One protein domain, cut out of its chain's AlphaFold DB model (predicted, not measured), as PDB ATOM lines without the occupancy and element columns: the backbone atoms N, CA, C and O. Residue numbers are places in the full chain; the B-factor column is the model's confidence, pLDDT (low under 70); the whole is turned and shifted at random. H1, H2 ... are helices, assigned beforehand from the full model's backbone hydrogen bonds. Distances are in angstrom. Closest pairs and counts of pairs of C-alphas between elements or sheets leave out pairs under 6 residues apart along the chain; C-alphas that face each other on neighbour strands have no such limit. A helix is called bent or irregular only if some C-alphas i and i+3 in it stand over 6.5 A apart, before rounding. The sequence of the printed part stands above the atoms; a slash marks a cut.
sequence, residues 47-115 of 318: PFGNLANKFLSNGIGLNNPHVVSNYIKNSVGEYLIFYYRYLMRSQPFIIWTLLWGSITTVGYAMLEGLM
ATOM      1  N   PRO A  47     352.435 364.152 366.934       92.88
ATOM      2  CA  PRO A  47     353.516 363.508 366.187       92.88
ATOM      3  C   PRO A  47     354.631 362.987 367.099       92.88
ATOM      4  O   PRO A  47     354.839 363.498 368.203       92.88
ATOM      5  N   PHE A  48     355.408 362.019 366.614       93.69
ATOM      6  CA  PHE A  48     356.513 361.437 367.380       93.69
ATOM      7  C   PHE A  48     357.520 362.497 367.857       93.69
ATOM      8  O   PHE A  48     357.886 362.495 369.028       93.69
ATOM      9  N   GLY A  49     357.909 363.446 367.004       91.44
ATOM     10  CA  GLY A  49     358.840 364.523 367.344       91.44
ATOM     11  C   GLY A  49     358.327 365.414 368.478       91.44
ATOM     12  O   GLY A  49     359.094 365.823 369.345       91.44
ATOM     13  N   ASN A  50     357.016 365.651 368.554       92.56
ATOM     14  CA  ASN A  50     356.408 366.401 369.651       92.56
ATOM     15  C   ASN A  50     356.382 365.588 370.956       92.56
ATOM     16  O   ASN A  50     356.595 366.157 372.026       92.56
ATOM     17  N   LEU A  51     356.152 364.270 370.887       93.88
ATOM     18  CA  LEU A  51     356.265 363.379 372.050       93.88
ATOM     19  C   LEU A  51     357.711 363.314 372.555       93.88
ATOM     20  O   LEU A  51     357.941 363.465 373.756       93.88
ATOM     21  N   ALA A  52     358.674 363.178 371.641       92.12
ATOM     22  CA  ALA A  52     360.096 363.227 371.951       92.12
ATOM     23  C   ALA A  52     360.457 364.578 372.581       92.12
ATOM     24  O   ALA A  52     361.058 364.616 373.645       92.12
ATOM     25  N   ASN A  53     359.995 365.702 372.034       90.50
ATOM     26  CA  ASN A  53     360.236 366.998 372.666       90.50
ATOM     27  C   ASN A  53     359.638 367.085 374.077       90.50
ATOM     28  O   ASN A  53     360.300 367.553 375.004       90.50
ATOM     29  N   LYS A  54     358.416 366.578 374.259       92.19
ATOM     30  CA  LYS A  54     357.706 366.605 375.539       92.19
ATOM     31  C   LYS A  54     358.408 365.799 376.633       92.19
ATOM     32  O   LYS A  54     358.484 366.287 377.760       92.19
ATOM     33  N   PHE A  55     358.873 364.589 376.322       92.75
ATOM     34  CA  PHE A  55     359.402 363.644 377.312       92.75
ATOM     35  C   PHE A  55     360.932 363.531 377.328       92.75
ATOM     36  O   PHE A  55     361.481 363.100 378.338       92.75
ATOM     37  N   LEU A  56     361.619 363.921 376.251       89.31
ATOM     38  CA  LEU A  56     363.081 363.897 376.140       89.31
ATOM     39  C   LEU A  56     363.681 365.292 376.112       89.31
ATOM     40  O   LEU A  56     364.455 365.617 377.006       89.31
ATOM     41  N   SER A  57     363.337 366.124 375.125       85.25
ATOM     42  CA  SER A  57     364.013 367.421 374.950       85.25
ATOM     43  C   SER A  57     363.797 368.344 376.150       85.25
ATOM     44  O   SER A  57     364.731 369.000 376.588       85.25
ATOM     45  N   ASN A  58     362.620 368.317 376.778       84.69
ATOM     46  CA  ASN A  58     362.384 369.045 378.032       84.69
ATOM     47  C   ASN A  58     363.266 368.564 379.204       84.69
ATOM     48  O   ASN A  58     363.465 369.297 380.169       84.69
ATOM     49  N   GLY A  59     363.777 367.331 379.142       83.44
ATOM     50  CA  GLY A  59     364.651 366.725 380.146       83.44
ATOM     51  C   GLY A  59     366.133 366.695 379.761       83.44
ATOM     52  O   GLY A  59     366.948 366.303 380.594       83.44
ATOM     53  N   ILE A  60     366.499 367.110 378.540       80.94
ATOM     54  CA  ILE A  60     367.869 367.009 378.006       80.94
ATOM     55  C   ILE A  60     368.841 367.991 378.678       80.94
ATOM     56  O   ILE A  60     370.059 367.816 378.595       80.94
ATOM     57  N   GLY A  61     368.310 368.994 379.386       82.44
ATOM     58  CA  GLY A  61     369.101 369.837 380.262       82.44
ATOM     59  C   GLY A  61     369.841 370.965 379.573       82.44
ATOM     60  O   GLY A  61     369.273 371.695 378.772       82.44
ATOM     61  N   LEU A  62     371.131 371.084 379.889       82.25
ATOM     62  CA  LEU A  62     372.048 372.056 379.282       82.25
ATOM     63  C   LEU A  62     372.421 371.729 377.827       82.25
ATOM     64  O   LEU A  62     373.192 372.459 377.208       82.25
ATOM     65  N   ASN A  63     371.910 370.623 377.286       80.50
ATOM     66  CA  ASN A  63     372.164 370.237 375.912       80.50
ATOM     67  C   ASN A  63     371.229 370.975 374.947       80.50
ATOM     68  O   ASN A  63     370.023 371.052 375.169       80.50
ATOM     69  N   ASN A  64     371.769 371.444 373.826       78.12
ATOM     70  CA  ASN A  64     370.974 372.065 372.769       78.12
ATOM     71  C   ASN A  64     370.508 371.015 371.736       78.12
ATOM     72  O   ASN A  64     371.352 370.496 371.003       78.12
ATOM     73  N   PRO A  65     369.194 370.739 371.595       74.88
ATOM     74  CA  PRO A  65     368.684 369.748 370.644       74.88
ATOM     75  C   PRO A  65     368.826 370.176 369.173       74.88
ATOM     76  O   PRO A  65     368.711 369.341 368.282       74.88
ATOM     77  N   HIS A  66     369.092 371.456 368.897       73.12
ATOM     78  CA  HIS A  66     369.284 371.970 367.538       73.12
ATOM     79  C   HIS A  66     370.720 371.808 367.024       73.12
ATOM     80  O   HIS A  66     370.957 371.942 365.826       73.12
ATOM     81  N   VAL A  67     371.681 371.507 367.906       72.19
ATOM     82  CA  VAL A  67     373.095 371.364 367.548       72.19
ATOM     83  C   VAL A  67     373.572 369.973 367.946       72.19
ATOM     84  O   VAL A  67     373.839 369.705 369.113       72.19
ATOM     85  N   VAL A  68     373.719 369.085 366.960       70.44
ATOM     86  CA  VAL A  68     374.061 367.666 367.183       70.44
ATOM     87  C   VAL A  68     375.343 367.489 368.001       70.44
ATOM     88  O   VAL A  68     375.379 366.680 368.925       70.44
ATOM     89  N   SER A  69     376.377 368.290 367.731       67.56
ATOM     90  CA  SER A  69     377.655 368.253 368.464       67.56
ATOM     91  C   SER A  69     377.547 368.699 369.930       67.56
ATOM     92  O   SER A  69     378.460 368.487 370.738       67.56
ATOM     93  N   ASN A  70     376.430 369.321 370.311       68.19
ATOM     94  CA  ASN A  70     376.189 369.731 371.681       68.19
ATOM     95  C   ASN A  70     375.852 368.515 372.566       68.19
ATOM     96  O   ASN A  70     376.423 368.408 373.649       68.19
ATOM     97  N   TYR A  71     375.066 367.551 372.067       65.44
ATOM     98  CA  TYR A  71     374.666 366.349 372.818       65.44
ATOM     99  C   TYR A  71     375.335 365.040 372.360       65.44
ATOM    100  O   TYR A  71     375.399 364.091 373.139       65.44
ATOM    101  N   ILE A  72     375.887 364.978 371.143       67.31
ATOM    102  CA  ILE A  72     376.750 363.884 370.670       67.31
ATOM    103  C   ILE A  72     378.188 364.406 370.605       67.31
ATOM    104  O   ILE A  72     378.562 365.111 369.670       67.31
ATOM    105  N   LYS A  73     378.998 364.086 371.621       72.25
ATOM    106  CA  LYS A  73     380.419 364.481 371.678       72.25
ATOM    107  C   LYS A  73     381.287 363.570 370.810       72.25
ATOM    108  O   LYS A  73     380.975 362.392 370.634       72.25
ATOM    109  N   ASN A  74     382.398 364.105 370.303       68.44
ATOM    110  CA  ASN A  74     383.296 363.379 369.399       68.44
ATOM    111  C   ASN A  74     384.119 362.309 370.131       68.44
ATOM    112  O   ASN A  74     384.572 361.341 369.517       68.44
ATOM    113  N   SER A  75     384.304 362.460 371.448       75.25
ATOM    114  CA  SER A  75     385.016 361.492 372.281       75.25
ATOM    115  C   SER A  75     384.349 361.258 373.640       75.25
ATOM    116  O   SER A  75     383.644 362.110 374.181       75.25
ATOM    117  N   VAL A  76     384.627 360.088 374.224       79.00
ATOM    118  CA  VAL A  76     384.198 359.745 375.592       79.00
ATOM    119  C   VAL A  76     384.827 360.696 376.616       79.00
ATOM    120  O   VAL A  76     384.165 361.086 377.571       79.00
ATOM    121  N   GLY A  77     386.078 361.120 376.403       84.19
ATOM    122  CA  GLY A  77     386.772 362.055 377.294       84.19
ATOM    123  C   GLY A  77     386.099 363.427 377.347       84.19
ATOM    124  O   GLY A  77     385.843 363.939 378.434       84.19
ATOM    125  N   GLU A  78     385.732 363.987 376.190       82.44
ATOM    126  CA  GLU A  78     384.956 365.232 376.117       82.44
ATOM    127  C   GLU A  78     383.617 365.108 376.844       82.44
ATOM    128  O   GLU A  78     383.238 366.009 377.591       82.44
ATOM    129  N   TYR A  79     382.921 363.981 376.663       83.62
ATOM    130  CA  TYR A  79     381.666 363.722 377.360       83.62
ATOM    131  C   TYR A  79     381.856 363.656 378.879       83.62
ATOM    132  O   TYR A  79     381.080 364.264 379.607       83.62
ATOM    133  N   LEU A  80     382.892 362.973 379.375       86.12
ATOM    134  CA  LEU A  80     383.168 362.870 380.813       86.12
ATOM    135  C   LEU A  80     383.523 364.225 381.435       86.12
ATOM    136  O   LEU A  80     383.003 364.563 382.498       86.12
ATOM    137  N   ILE A  81     384.362 365.021 380.763       88.81
ATOM    138  CA  ILE A  81     384.705 366.380 381.206       88.81
ATOM    139  C   ILE A  81     383.446 367.247 381.245       88.81
ATOM    140  O   ILE A  81     383.196 367.932 382.237       88.81
ATOM    141  N   PHE A  82     382.635 367.193 380.187       86.44
ATOM    142  CA  PHE A  82     381.373 367.917 380.112       86.44
ATOM    143  C   PHE A  82     380.413 367.497 381.229       86.44
ATOM    144  O   PHE A  82     379.876 368.341 381.947       86.44
ATOM    145  N   TYR A  83     380.243 366.190 381.422       87.12
ATOM    146  CA  TYR A  83     379.383 365.630 382.450       87.12
ATOM    147  C   TYR A  83     379.807 366.101 383.839       87.12
ATOM    148  O   TYR A  83     378.986 366.621 384.588       87.12
ATOM    149  N   TYR A  84     381.095 365.992 384.170       89.31
ATOM    150  CA  TYR A  84     381.608 366.403 385.473       89.31
ATOM    151  C   TYR A  84     381.480 367.915 385.701       89.31
ATOM    152  O   TYR A  84     381.043 368.346 386.768       89.31
ATOM    153  N   ARG A  85     381.825 368.726 384.692       89.12
ATOM    154  CA  ARG A  85     381.829 370.190 384.796       89.12
ATOM    155  C   ARG A  85     380.423 370.788 384.847       89.12
ATOM    156  O   ARG A  85     380.213 371.735 385.600       89.12
ATOM    157  N   TYR A  86     379.483 370.259 384.063       86.69
ATOM    158  CA  TYR A  86     378.179 370.897 383.847       86.69
ATOM    159  C   TYR A  86     376.992 370.079 384.363       86.69
ATOM    160  O   TYR A  86     376.061 370.667 384.916       86.69
ATOM    161  N   LEU A  87     376.998 368.748 384.224       88.75
ATOM    162  CA  LEU A  87     375.817 367.913 384.492       88.75
ATOM    163  C   LEU A  87     375.794 367.299 385.893       88.75
ATOM    164  O   LEU A  87     374.730 367.222 386.492       88.75
ATOM    165  N   MET A  88     376.933 366.909 386.465       88.88
ATOM    166  CA  MET A  88     376.973 366.185 387.743       88.88
ATOM    167  C   MET A  88     376.319 366.971 388.890       88.88
ATOM    168  O   MET A  88     375.677 366.383 389.756       88.88
ATOM    169  N   ARG A  89     376.451 368.305 388.892       87.56
ATOM    170  CA  ARG A  89     375.836 369.169 389.912       87.56
ATOM    171  C   ARG A  89     374.395 369.565 389.584       87.56
ATOM    172  O   ARG A  89     373.609 369.758 390.505       87.56
ATOM    173  N   SER A  90     374.063 369.736 388.307       87.69
ATOM    174  CA  SER A  90     372.763 370.266 387.874       87.69
ATOM    175  C   SER A  90     371.736 369.162 387.598       87.69
ATOM    176  O   SER A  90     370.574 369.292 387.970       87.69
ATOM    177  N   GLN A  91     372.161 368.067 386.967       89.19
ATOM    178  CA  GLN A  91     371.336 366.946 386.513       89.19
ATOM    179  C   GLN A  91     372.102 365.608 386.614       89.19
ATOM    180  O   GLN A  91     372.360 364.955 385.597       89.19
ATOM    181  N   PRO A  92     372.435 365.140 387.834       88.50
ATOM    182  CA  PRO A  92     373.189 363.895 388.041       88.50
ATOM    183  C   PRO A  92     372.478 362.644 387.502       88.50
ATOM    184  O   PRO A  92     373.108 361.620 387.265       88.50
ATOM    185  N   PHE A  93     371.163 362.716 387.293       90.88
ATOM    186  CA  PHE A  93     370.349 361.614 386.783       90.88
ATOM    187  C   PHE A  93     369.996 361.756 385.301       90.88
ATOM    188  O   PHE A  93     369.069 361.101 384.839       90.88
ATOM    189  N   ILE A  94     370.720 362.576 384.530       88.88
ATOM    190  CA  ILE A  94     370.426 362.815 383.106       88.88
ATOM    191  C   ILE A  94     370.300 361.518 382.291       88.88
ATOM    192  O   ILE A  94     369.392 361.403 381.479       88.88
ATOM    193  N   ILE A  95     371.137 360.508 382.549       87.44
ATOM    194  CA  ILE A  95     371.061 359.210 381.856       87.44
ATOM    195  C   ILE A  95     369.722 358.522 382.145       87.44
ATOM    196  O   ILE A  95     369.087 358.002 381.231       87.44
ATOM    197  N   TRP A  96     369.270 358.554 383.401       90.94
ATOM    198  CA  TRP A  96     367.975 358.003 383.791       90.94
ATOM    199  C   TRP A  96     366.817 358.807 383.194       90.94
ATOM    200  O   TRP A  96     365.886 358.218 382.650       90.94
ATOM    201  N   THR A  97     366.899 360.139 383.228       91.50
ATOM    202  CA  THR A  97     365.918 361.034 382.602       91.50
ATOM    203  C   THR A  97     365.778 360.746 381.109       91.50
ATOM    204  O   THR A  97     364.658 360.624 380.619       91.50
ATOM    205  N   LEU A  98     366.893 360.576 380.393       90.75
ATOM    206  CA  LEU A  98     366.894 360.249 378.968       90.75
ATOM    207  C   LEU A  98     366.350 358.843 378.709       90.75
ATOM    208  O   LEU A  98     365.497 358.676 377.846       90.75
ATOM    209  N   LEU A  99     366.778 357.838 379.478       92.19
ATOM    210  CA  LEU A  99     366.272 356.472 379.333       92.19
ATOM    211  C   LEU A  99     364.752 356.415 379.547       92.19
ATOM    212  O   LEU A  99     364.023 355.877 378.712       92.19
ATOM    213  N   TRP A 100     364.268 357.004 380.641       94.44
ATOM    214  CA  TRP A 100     362.847 357.030 380.966       94.44
ATOM    215  C   TRP A 100     362.040 357.866 379.971       94.44
ATOM    216  O   TRP A 100     360.956 357.451 379.552       94.44
ATOM    217  N   GLY A 101     362.576 359.011 379.544       95.00
ATOM    218  CA  GLY A 101     361.987 359.850 378.505       95.00
ATOM    219  C   GLY A 101     361.844 359.102 377.180       95.00
ATOM    220  O   GLY A 101     360.781 359.161 376.559       95.00
ATOM    221  N   SER A 102     362.854 358.321 376.787       94.75
ATOM    222  CA  SER A 102     362.827 357.503 375.572       94.75
ATOM    223  C   SER A 102     361.773 356.405 375.678       94.75
ATOM    224  O   SER A 102     360.929 356.290 374.793       94.75
ATOM    225  N   ILE A 103     361.757 355.645 376.779       95.00
ATOM    226  CA  ILE A 103     360.759 354.585 377.012       95.00
ATOM    227  C   ILE A 103     359.339 355.165 377.000       95.00
ATOM    228  O   ILE A 103     358.455 354.629 376.332       95.00
ATOM    229  N   THR A 104     359.128 356.288 377.688       95.56
ATOM    230  CA  THR A 104     357.831 356.976 377.738       95.56
ATOM    231  C   THR A 104     357.412 357.450 376.348       95.56
ATOM    232  O   THR A 104     356.268 357.236 375.949       95.56
ATOM    233  N   THR A 105     358.338 358.028 375.575       95.50
ATOM    234  CA  THR A 105     358.087 358.466 374.195       95.50
ATOM    235  C   THR A 105     357.637 357.299 373.322       95.50
ATOM    236  O   THR A 105     356.622 357.422 372.643       95.50
ATOM    237  N   VAL A 106     358.327 356.153 373.375       94.75
ATOM    238  CA  VAL A 106     357.915 354.946 372.635       94.75
ATOM    239  C   VAL A 106     356.544 354.468 373.086       94.75
ATOM    240  O   VAL A 106     355.682 354.228 372.246       94.75
ATOM    241  N   GLY A 107     356.313 354.367 374.397       94.38
ATOM    242  CA  GLY A 107     355.036 353.922 374.947       94.38
ATOM    243  C   GLY A 107     353.866 354.765 374.438       94.38
ATOM    244  O   GLY A 107     352.907 354.221 373.897       94.38
ATOM    245  N   TYR A 108     353.964 356.093 374.532       94.12
ATOM    246  CA  TYR A 108     352.928 356.994 374.021       94.12
ATOM    247  C   TYR A 108     352.818 356.967 372.494       94.12
ATOM    248  O   TYR A 108     351.704 356.933 371.980       94.12
ATOM    249  N   ALA A 109     353.939 356.926 371.769       93.44
ATOM    250  CA  ALA A 109     353.930 356.869 370.309       93.44
ATOM    251  C   ALA A 109     353.220 355.611 369.790       93.44
ATOM    252  O   ALA A 109     352.452 355.698 368.836       93.44
ATOM    253  N   MET A 110     353.422 354.463 370.443       91.19
ATOM    254  CA  MET A 110     352.736 353.216 370.097       91.19
ATOM    255  C   MET A 110     351.261 353.247 370.515       91.19
ATOM    256  O   MET A 110     350.392 352.883 369.728       91.19
ATOM    257  N   LEU A 111     350.960 353.709 371.733       91.44
ATOM    258  CA  LEU A 111     349.589 353.736 372.250       91.44
ATOM    259  C   LEU A 111     348.686 354.704 371.480       91.44
ATOM    260  O   LEU A 111     347.555 354.349 371.168       91.44
ATOM    261  N   GLU A 112     349.152 355.923 371.203       91.06
ATOM    262  CA  GLU A 112     348.363 356.967 370.537       91.06
ATOM    263  C   GLU A 112     348.478 356.905 369.016       91.06
ATOM    264  O   GLU A 112     347.503 357.169 368.312       91.06
ATOM    265  N   GLY A 113     349.648 356.525 368.498       88.38
ATOM    266  CA  GLY A 113     349.894 356.468 367.062       88.38
ATOM    267  C   GLY A 113     349.034 355.432 366.339       88.38
ATOM    268  O   GLY A 113     348.587 355.681 365.218       88.38
ATOM    269  N   LEU A 114     348.750 354.307 367.001       88.62
ATOM    270  CA  LEU A 114     347.934 353.222 366.454       88.62
ATOM    271  C   LEU A 114     346.423 353.450 366.606       88.62
ATOM    272  O   LEU A 114     345.637 352.677 366.060       88.62
ATOM    273  N   MET A 115     345.989 354.492 367.322       92.81
ATOM    274  CA  MET A 115     344.560 354.800 367.411       92.81
ATOM    275  C   MET A 115     344.033 355.256 366.042       92.81
ATOM    276  O   MET A 115     344.755 355.925 365.297       92.81
TER     277      MET A 115
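Overview. This is residues 47 to 115 of the 318 residues of an uncharacterized protein of Bdellovibrionales bacterium RBG_16_40_8 (UniProt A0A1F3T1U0). A long helix, H4, makes one half of an elongated model, with the short helix H1 packed on part of its length; at the first residues of H4 the chain makes a corner with H3, which stands about perpendicular to it. The very short helix H2 lies near the H3 end of the model without touching any helix, and the unnamed stretch of residues 56 to 67 joins it to H1. The printed part has 69 residues with four named helices, in the order H1, H2, H3, H4, and no named strand; the class is all helix. It is only just loose, close to compact, with a radius of gyration of the C-alphas of 13.6 A, and its C-alphas span 44 by 21 by 17 A.

Arrangement. The longest helix is H4, residues 94 to 113. It touches H1, residues 48 to 55, with its residues 101 to 109 alone. The closest C-alphas of the two are those of Phe 55 and Gly 101, 4.7 A apart, and the helices run opposite ways at a steep tilt of 44 degrees. H3, residues 76 to 90, is close to H4 but not clearly touching: their closest C-alphas, those of Leu 87 and Ile 94, are 7.5 A apart. The lines of H3 and H4 are about perpendicular, at 89 degrees. H2, residues 68 to 71, is apart from H1, H3 and H4, and H1 and H3 are apart too. In H1 and H4 every O i to N i+4 pair is within hydrogen-bond range; in H3 8 of 11 are, and H2 is too short for such a pair. H3 is only just irregular: C-alphas 85 and 88 are 7.0 A apart, and its line is a rough one.

Along the chain. H4 runs 26.8 A from C-alpha 94 at (370.426, 362.815, 383.106) to C-alpha 113 at (349.894, 356.468, 367.062). H3 measures 19.8 A from its first C-alpha, that of Val 76, to its last, that of Ser 90. H1 begins with C-alpha 48 at (356.513, 361.437, 367.380) and is 10.6 A long, and H2, from Val 68 to Tyr 71, is 5.8 A long.

Size, cuts and confidence. The outline is a rod, and the two C-alphas farthest apart, those of Ile 81 and Met 115, are 44.0 A apart. The first and last printed C-alphas, those of Pro 47 and Met 115, are 12.6 A apart. The printed part has no cut. The link from H1 to H2 is long, with 12 residues; those from H2 to H3 and from H3 to H4 are tight, with 4 and 3 residues. The mean pLDDT of the printed part is 86.2, and confidence is low, under 70, at residues 69 to 72 and residue 74.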